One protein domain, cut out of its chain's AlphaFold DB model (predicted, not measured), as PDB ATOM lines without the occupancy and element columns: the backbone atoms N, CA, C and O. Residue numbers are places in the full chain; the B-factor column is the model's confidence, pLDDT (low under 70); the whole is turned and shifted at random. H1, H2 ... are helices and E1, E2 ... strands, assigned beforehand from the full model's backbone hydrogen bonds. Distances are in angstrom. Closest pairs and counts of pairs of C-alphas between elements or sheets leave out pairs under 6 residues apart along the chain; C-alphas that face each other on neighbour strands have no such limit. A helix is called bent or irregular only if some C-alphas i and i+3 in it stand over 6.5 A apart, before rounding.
ATOM      1  N   TYR A 101       4.180 -45.987 -40.068       89.38
ATOM      2  CA  TYR A 101       4.856 -44.825 -40.643       89.38
ATOM      3  C   TYR A 101       3.885 -43.694 -41.000       89.38
ATOM      4  O   TYR A 101       4.244 -42.532 -40.857       89.38
ATOM      5  N   ALA A 102       2.673 -44.014 -41.456       88.75
ATOM      6  CA  ALA A 102       1.649 -43.007 -41.713       88.75
ATOM      7  C   ALA A 102       1.001 -42.509 -40.413       88.75
ATOM      8  O   ALA A 102       0.820 -41.305 -40.247       88.75
ATOM      9  N   ASN A 103       0.720 -43.417 -39.475       92.38
ATOM     10  CA  ASN A 103       0.012 -43.094 -38.235       92.38
ATOM     11  C   ASN A 103       0.857 -42.247 -37.272       92.38
ATOM     12  O   ASN A 103       0.323 -41.371 -36.598       92.38
ATOM     13  N   ASN A 104       2.178 -42.454 -37.224       91.81
ATOM     14  CA  ASN A 104       3.051 -41.771 -36.263       91.81
ATOM     15  C   ASN A 104       3.042 -40.243 -36.408       91.81
ATOM     16  O   ASN A 104       3.238 -39.540 -35.419       91.81
ATOM     17  N   PHE A 105       2.787 -39.709 -37.606       90.12
ATOM     18  CA  PHE A 105       2.687 -38.261 -37.798       90.12
ATOM     19  C   PHE A 105       1.482 -37.650 -37.067       90.12
ATOM     20  O   PHE A 105       1.549 -36.491 -36.664       90.12
ATOM     21  N   ALA A 106       0.421 -38.430 -36.830       92.31
ATOM     22  CA  ALA A 106      -0.754 -37.978 -36.091       92.31
ATOM     23  C   ALA A 106      -0.481 -37.802 -34.588       92.31
ATOM     24  O   ALA A 106      -1.168 -37.006 -33.953       92.31
ATOM     25  N   ILE A 107       0.544 -38.465 -34.026       92.62
ATOM     26  CA  ILE A 107       0.907 -38.341 -32.600       92.62
ATOM     27  C   ILE A 107       1.123 -36.877 -32.217       92.62
ATOM     28  O   ILE A 107       0.694 -36.457 -31.145       92.62
ATOM     29  N   LEU A 108       1.781 -36.102 -33.089       92.06
ATOM     30  CA  LEU A 108       2.063 -34.694 -32.820       92.06
ATOM     31  C   LEU A 108       0.779 -33.926 -32.539       92.06
ATOM     32  O   LEU A 108       0.735 -33.191 -31.565       92.06
ATOM     33  N   GLU A 109      -0.256 -34.127 -33.350       94.69
ATOM     34  CA  GLU A 109      -1.536 -33.446 -33.168       94.69
ATOM     35  C   GLU A 109      -2.328 -34.034 -31.995       94.69
ATOM     36  O   GLU A 109      -2.875 -33.283 -31.196       94.69
ATOM     37  N   MET A 110      -2.307 -35.360 -31.814       94.94
ATOM     38  CA  MET A 110      -2.988 -36.039 -30.702       94.94
ATOM     39  C   MET A 110      -2.470 -35.622 -29.316       94.94
ATOM     40  O   MET A 110      -3.203 -35.732 -28.339       94.94
ATOM     41  N   LEU A 111      -1.214 -35.175 -29.209       95.69
ATOM     42  CA  LEU A 111      -0.607 -34.731 -27.950       95.69
ATOM     43  C   LEU A 111      -0.760 -33.225 -27.687       95.69
ATOM     44  O   LEU A 111      -0.420 -32.758 -26.598       95.69
ATOM     45  N   ARG A 112      -1.221 -32.428 -28.659       94.88
ATOM     46  CA  ARG A 112      -1.297 -30.970 -28.485       94.88
ATOM     47  C   ARG A 112      -2.373 -30.597 -27.481       94.88
ATOM     48  O   ARG A 112      -3.543 -30.895 -27.666       94.88
ATOM     49  N   GLY A 113      -1.958 -29.882 -26.437       94.06
ATOM     50  CA  GLY A 113      -2.853 -29.446 -25.364       94.06
ATOM     51  C   GLY A 113      -3.220 -30.547 -24.365       94.06
ATOM     52  O   GLY A 113      -3.951 -30.270 -23.421       94.06
ATOM     53  N   GLU A 114      -2.695 -31.762 -24.537       95.38
ATOM     54  CA  GLU A 114      -2.920 -32.881 -23.627       95.38
ATOM     55  C   GLU A 114      -1.962 -32.828 -22.424       95.38
ATOM     56  O   GLU A 114      -0.873 -32.244 -22.471       95.38
ATOM     57  N   ARG A 115      -2.363 -33.453 -21.316       96.62
ATOM     58  CA  ARG A 115      -1.548 -33.576 -20.110       96.62
ATOM     59  C   ARG A 115      -0.408 -34.567 -20.329       96.62
ATOM     60  O   ARG A 115      -0.595 -35.645 -20.891       96.62
ATOM     61  N   LEU A 116       0.771 -34.245 -19.795       95.75
ATOM     62  CA  LEU A 116       1.972 -35.078 -19.939       95.75
ATOM     63  C   LEU A 116       1.767 -36.519 -19.436       95.75
ATOM     64  O   LEU A 116       2.282 -37.459 -20.033       95.75
ATOM     65  N   GLU A 117       0.992 -36.704 -18.370       97.44
ATOM     66  CA  GLU A 117       0.649 -38.025 -17.823       97.44
ATOM     67  C   GLU A 117      -0.097 -38.937 -18.814       97.44
ATOM     68  O   GLU A 117       0.084 -40.153 -18.780       97.44
ATOM     69  N   ASN A 118      -0.866 -38.359 -19.742       96.31
ATOM     70  CA  ASN A 118      -1.614 -39.093 -20.762       96.31
ATOM     71  C   ASN A 118      -0.770 -39.392 -22.007       96.31
ATOM     72  O   ASN A 118      -1.187 -40.187 -22.852       96.31
ATOM     73  N   ALA A 119       0.425 -38.798 -22.126       95.69
ATOM     74  CA  ALA A 119       1.239 -38.892 -23.333       95.69
ATOM     75  C   ALA A 119       1.513 -40.347 -23.729       95.69
ATOM     76  O   ALA A 119       1.386 -40.711 -24.897       95.69
ATOM     77  N   ARG A 120       1.815 -41.202 -22.744       95.81
ATOM     78  CA  ARG A 120       2.044 -42.631 -22.968       95.81
ATOM     79  C   ARG A 120       0.820 -43.313 -23.580       95.81
ATOM     80  O   ARG A 120       0.938 -43.947 -24.622       95.81
ATOM     81  N   THR A 121      -0.347 -43.145 -22.966       96.38
ATOM     82  CA  THR A 121      -1.608 -43.752 -23.408       96.38
ATOM     83  C   THR A 121      -1.988 -43.304 -24.817       96.38
ATOM     84  O   THR A 121      -2.408 -44.120 -25.634       96.38
ATOM     85  N   VAL A 122      -1.785 -42.024 -25.133       96.56
ATOM     86  CA  VAL A 122      -2.037 -41.475 -26.469       96.56
ATOM     87  C   VAL A 122      -1.079 -42.073 -27.504       96.56
ATOM     88  O   VAL A 122      -1.542 -42.546 -28.544       96.56
ATOM     89  N   ILE A 123       0.226 -42.118 -27.218       95.19
ATOM     90  CA  ILE A 123       1.243 -42.675 -28.128       95.19
ATOM     91  C   ILE A 123       1.011 -44.171 -28.365       95.19
ATOM     92  O   ILE A 123       0.997 -44.622 -29.508       95.19
ATOM     93  N   GLU A 124       0.795 -44.947 -27.305       95.00
ATOM     94  CA  GLU A 124       0.588 -46.396 -27.401       95.00
ATOM     95  C   GLU A 124      -0.736 -46.746 -28.100       95.00
ATOM     96  O   GLU A 124      -0.840 -47.796 -28.730       95.00
ATOM     97  N   SER A 125      -1.730 -45.848 -28.086       95.19
ATOM     98  CA  SER A 125      -3.040 -46.096 -28.710       95.19
ATOM     99  C   SER A 125      -2.998 -46.336 -30.222       95.19
ATOM    100  O   SER A 125      -3.947 -46.902 -30.778       95.19
ATOM    101  N   ILE A 126      -1.924 -45.927 -30.904       93.69
ATOM    102  CA  ILE A 126      -1.734 -46.174 -32.338       93.69
ATOM    103  C   ILE A 126      -0.864 -47.407 -32.633       93.69
ATOM    104  O   ILE A 126      -0.631 -47.697 -33.804       93.69
ATOM    105  N   ASP A 127      -0.421 -48.134 -31.600       93.19
ATOM    106  CA  ASP A 127       0.480 -49.294 -31.687       93.19
ATOM    107  C   ASP A 127       1.720 -49.019 -32.574       93.19
ATOM    108  O   ASP A 127       1.865 -49.573 -33.677       93.19
ATOM    109  N   PRO A 128       2.603 -48.088 -32.151       90.88
ATOM    110  CA  PRO A 128       3.732 -47.670 -32.964       90.88
ATOM    111  C   PRO A 128       4.774 -48.790 -33.054       90.88
ATOM    112  O   PRO A 128       5.412 -49.168 -32.074       90.88
ATOM    113  N   CYS A 129       5.012 -49.284 -34.267       90.19
ATOM    114  CA  CYS A 129       6.105 -50.205 -34.539       90.19
ATOM    115  C   CYS A 129       7.356 -49.427 -34.967       90.19
ATOM    116  O   CYS A 129       7.405 -48.882 -36.073       90.19
ATOM    117  N   PHE A 130       8.387 -49.397 -34.118       85.44
ATOM    118  CA  PHE A 130       9.641 -48.698 -34.428       85.44
ATOM    119  C   PHE A 130      10.393 -49.332 -35.604       85.44
ATOM    120  O   PHE A 130      10.845 -48.610 -36.489       85.44
ATOM    121  N   ALA A 131      10.385 -50.664 -35.715       85.69
ATOM    122  CA  ALA A 131      10.976 -51.370 -36.855       85.69
ATOM    123  C   ALA A 131      10.332 -50.970 -38.197       85.69
ATOM    124  O   ALA A 131      10.997 -50.869 -39.224       85.69
ATOM    125  N   CYS A 132       9.030 -50.654 -38.197       85.06
ATOM    126  CA  CYS A 132       8.332 -50.137 -39.379       85.06
ATOM    127  C   CYS A 132       8.815 -48.739 -39.803       85.06
ATOM    128  O   CYS A 132       8.549 -48.319 -40.936       85.06
ATOM    129  N   THR A 133       9.482 -48.018 -38.899       80.62
ATOM    130  CA  THR A 133       9.990 -46.654 -39.087       80.62
ATOM    131  C   THR A 133      11.501 -46.557 -39.212       80.62
ATOM    132  O   THR A 133      11.987 -45.455 -39.462       80.62
ATOM    133  N   ASP A 134      12.228 -47.673 -39.112       74.88
ATOM    134  CA  ASP A 134      13.687 -47.714 -39.224       74.88
ATOM    135  C   ASP A 134      14.134 -47.340 -40.645       74.88
ATOM    136  O   ASP A 134      14.341 -48.154 -41.544       74.88
ATOM    137  N   ARG A 135      14.229 -46.030 -40.861       70.50
ATOM    138  CA  ARG A 135      14.745 -45.353 -42.047       70.50
ATOM    139  C   ARG A 135      15.682 -44.287 -41.518       70.50
ATOM    140  O   ARG A 135      15.277 -43.168 -41.208       70.50
ATOM    141  N   VAL A 136      16.935 -44.672 -41.331       60.19
ATOM    142  CA  VAL A 136      17.910 -43.836 -40.636       60.19
ATOM    143  C   VAL A 136      18.303 -42.671 -41.540       60.19
ATOM    144  O   VAL A 136      18.849 -42.862 -42.621       60.19
ATOM    145  N   THR A 137      18.035 -41.444 -41.101       67.06
ATOM    146  CA  THR A 137      18.631 -40.242 -41.689       67.06
ATOM    147  C   THR A 137      19.552 -39.630 -40.651       67.06
ATOM    148  O   THR A 137      19.094 -39.158 -39.615       67.06
ATOM    149  N   ILE A 138      20.852 -39.640 -40.921       73.00
ATOM    150  CA  ILE A 138      21.833 -38.955 -40.088       73.00
ATOM    151  C   ILE A 138      21.783 -37.471 -40.442       73.00
ATOM    152  O   ILE A 138      21.973 -37.107 -41.604       73.00
ATOM    153  N   VAL A 139      21.530 -36.626 -39.445       83.88
ATOM    154  CA  VAL A 139      21.601 -35.168 -39.573       83.88
ATOM    155  C   VAL A 139      22.771 -34.671 -38.739       83.88
ATOM    156  O   VAL A 139      22.831 -34.914 -37.536       83.88
ATOM    157  N   ASP A 140      23.703 -33.972 -39.373       83.88
ATOM    158  CA  ASP A 140      24.749 -33.243 -38.665       83.88
ATOM    159  C   ASP A 140      24.117 -32.035 -37.958       83.88
ATOM    160  O   ASP A 140      23.625 -31.111 -38.607       83.88
ATOM    161  N   ALA A 141      24.119 -32.046 -36.623       86.81
ATOM    162  CA  ALA A 141      23.471 -31.022 -35.804       86.81
ATOM    163  C   ALA A 141      24.087 -29.618 -35.948       86.81
ATOM    164  O   ALA A 141      23.420 -28.633 -35.643       86.81
ATOM    165  N   LYS A 142      25.344 -29.504 -36.399       85.00
ATOM    166  CA  LYS A 142      26.040 -28.218 -36.569       85.00
ATOM    167  C   LYS A 142      25.873 -27.665 -37.978       85.00
ATOM    168  O   LYS A 142      25.731 -26.460 -38.149       85.00
ATOM    169  N   THR A 143      25.922 -28.535 -38.985       92.06
ATOM    170  CA  THR A 143      25.920 -28.123 -40.399       92.06
ATOM    171  C   THR A 143      24.562 -28.279 -41.081       92.06
ATOM    172  O   THR A 143      24.371 -27.777 -42.185       92.06
ATOM    173  N   GLY A 144      23.621 -29.001 -40.466       89.69
ATOM    174  CA  GLY A 144      22.308 -29.310 -41.035       89.69
ATOM    175  C   GLY A 144      22.337 -30.321 -42.187       89.69
ATOM    176  O   GLY A 144      21.286 -30.625 -42.758       89.69
ATOM    177  N   ARG A 145      23.511 -30.863 -42.552       87.69
ATOM    178  CA  ARG A 145      23.643 -31.843 -43.641       87.69
ATOM    179  C   ARG A 145      22.929 -33.146 -43.290       87.69
ATOM    180  O   ARG A 145      23.129 -33.697 -42.212       87.69
ATOM    181  N   ARG A 146      22.131 -33.657 -44.234       87.00
ATOM    182  CA  ARG A 146      21.340 -34.890 -44.094       87.00
ATOM    183  C   ARG A 146      21.922 -36.002 -44.964       87.00
ATOM    184  O   ARG A 146      22.166 -35.787 -46.148       87.00
ATOM    185  N   ARG A 147      22.098 -37.199 -44.403       82.38
ATOM    186  CA  ARG A 147      22.480 -38.423 -45.123       82.38
ATOM    187  C   ARG A 147      21.495 -39.537 -44.796       82.38
ATOM    188  O   ARG A 147      21.395 -39.951 -43.646       82.38
ATOM    189  N   ILE A 148      20.800 -40.045 -45.809       76.31
ATOM    190  CA  ILE A 148      19.908 -41.199 -45.664       76.31
ATOM    191  C   ILE A 148      20.764 -42.468 -45.698       76.31
ATOM    192  O   ILE A 148      21.484 -42.709 -46.668       76.31
ATOM    193  N   ILE A 149      20.702 -43.269 -44.639       68.88
ATOM    194  CA  ILE A 149      21.259 -44.617 -44.605       68.88
ATOM    195  C   ILE A 149      20.188 -45.565 -45.124       68.88
ATOM    196  O   ILE A 149      19.151 -45.789 -44.505       68.88
ATOM    197  N   THR A 150      20.457 -46.104 -46.302       57.75
ATOM    198  CA  THR A 150      19.778 -47.282 -46.823       57.75
ATOM    199  C   THR A 150      20.535 -48.504 -46.320       57.75
ATOM    200  O   THR A 150      21.765 -48.534 -46.390       57.75
ATOM    201  N   LEU A 151      19.816 -49.486 -45.769       50.75
ATOM    202  CA  LEU A 151      20.370 -50.822 -45.562       50.75
ATOM    203  C   LEU A 151      20.721 -51.351 -46.960       50.75
ATOM    204  O   LEU A 151      19.830 -51.464 -47.802       50.75
ATOM    205  N   LYS A 152      22.018 -51.507 -47.233       38.72
ATOM    206  CA  LYS A 152      22.517 -52.182 -48.435       38.72
ATOM    207  C   LYS A 152      22.432 -53.684 -48.240       38.72
ATOM    208  O   LYS A 152      22.722 -54.118 -47.104       38.72
TER     209      LYS A 152
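AT A GLANCE: This is residues 101 to 152 of the 152 residues of the protein "Hydrogenase large subunit" of Candidatus Bathyarchaeota archaeon (UniProt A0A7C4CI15). Two separate ends make this domain: a pair of short helices, H1 and H2, at one end, and a small hairpin of two strands, E1 and E2, at the other, with the long link from H2 to E1 bridging the gap between them. The helices and the hairpin form no shared core. The printed part has 52 residues, with the named elements in the order H1, H2, E1, E2, and one antiparallel sheet of order E1 - E2. The class is mixed, helices and strands, though under half of the residues are in named elements. It is only just loose, close to extended, with a radius of gyration of the C-alphas of 14.5 A and spans of 36 by 27 by 15 A.

HOW THE PARTS SIT: Start at H1, residues 106 to 110, and go on to H2, residues 116 to 124: they only just touch, with 3 pairs of C-alphas within 8 A, the closest being those of Ile 107 and Ile 123, 6.2 A apart. Every O i to N i+4 pair is within hydrogen-bond range in H1, but 3 of 5 in H2, which is irregular: its C-alphas 117 and 120 are 7.0 A apart. Farther on, E1, residues 136 to 139, and E2, residues 146 to 149, form an antiparallel hairpin at 157 degrees; look for N 138 and O 147, 2.8 A apart, and N 149 and O 136, also 2.8 A, both within hydrogen-bond range. H1 is apart from E1 and E2, and H2 is apart from E2.

IN THESE COORDINATES: Find C-alpha 106 at (-0.754, -37.978, -36.091), where H1 begins; it measures 6.1 A. H2 runs 13.6 A from C-alpha 116 at (1.972, -35.078, -19.939). E1 spans 9.5 A and E2 9.7 A, ending at C-alpha 149 at (21.259, -44.617, -44.605).

THE WHOLE: The C-alphas farthest apart, those of Arg 115 and Lys 152, are 41.6 A apart. The printed part has no cut; the link from H2 to E1 is long. The pLDDT is under 70 at residues 136 to 137 and 149 to 152.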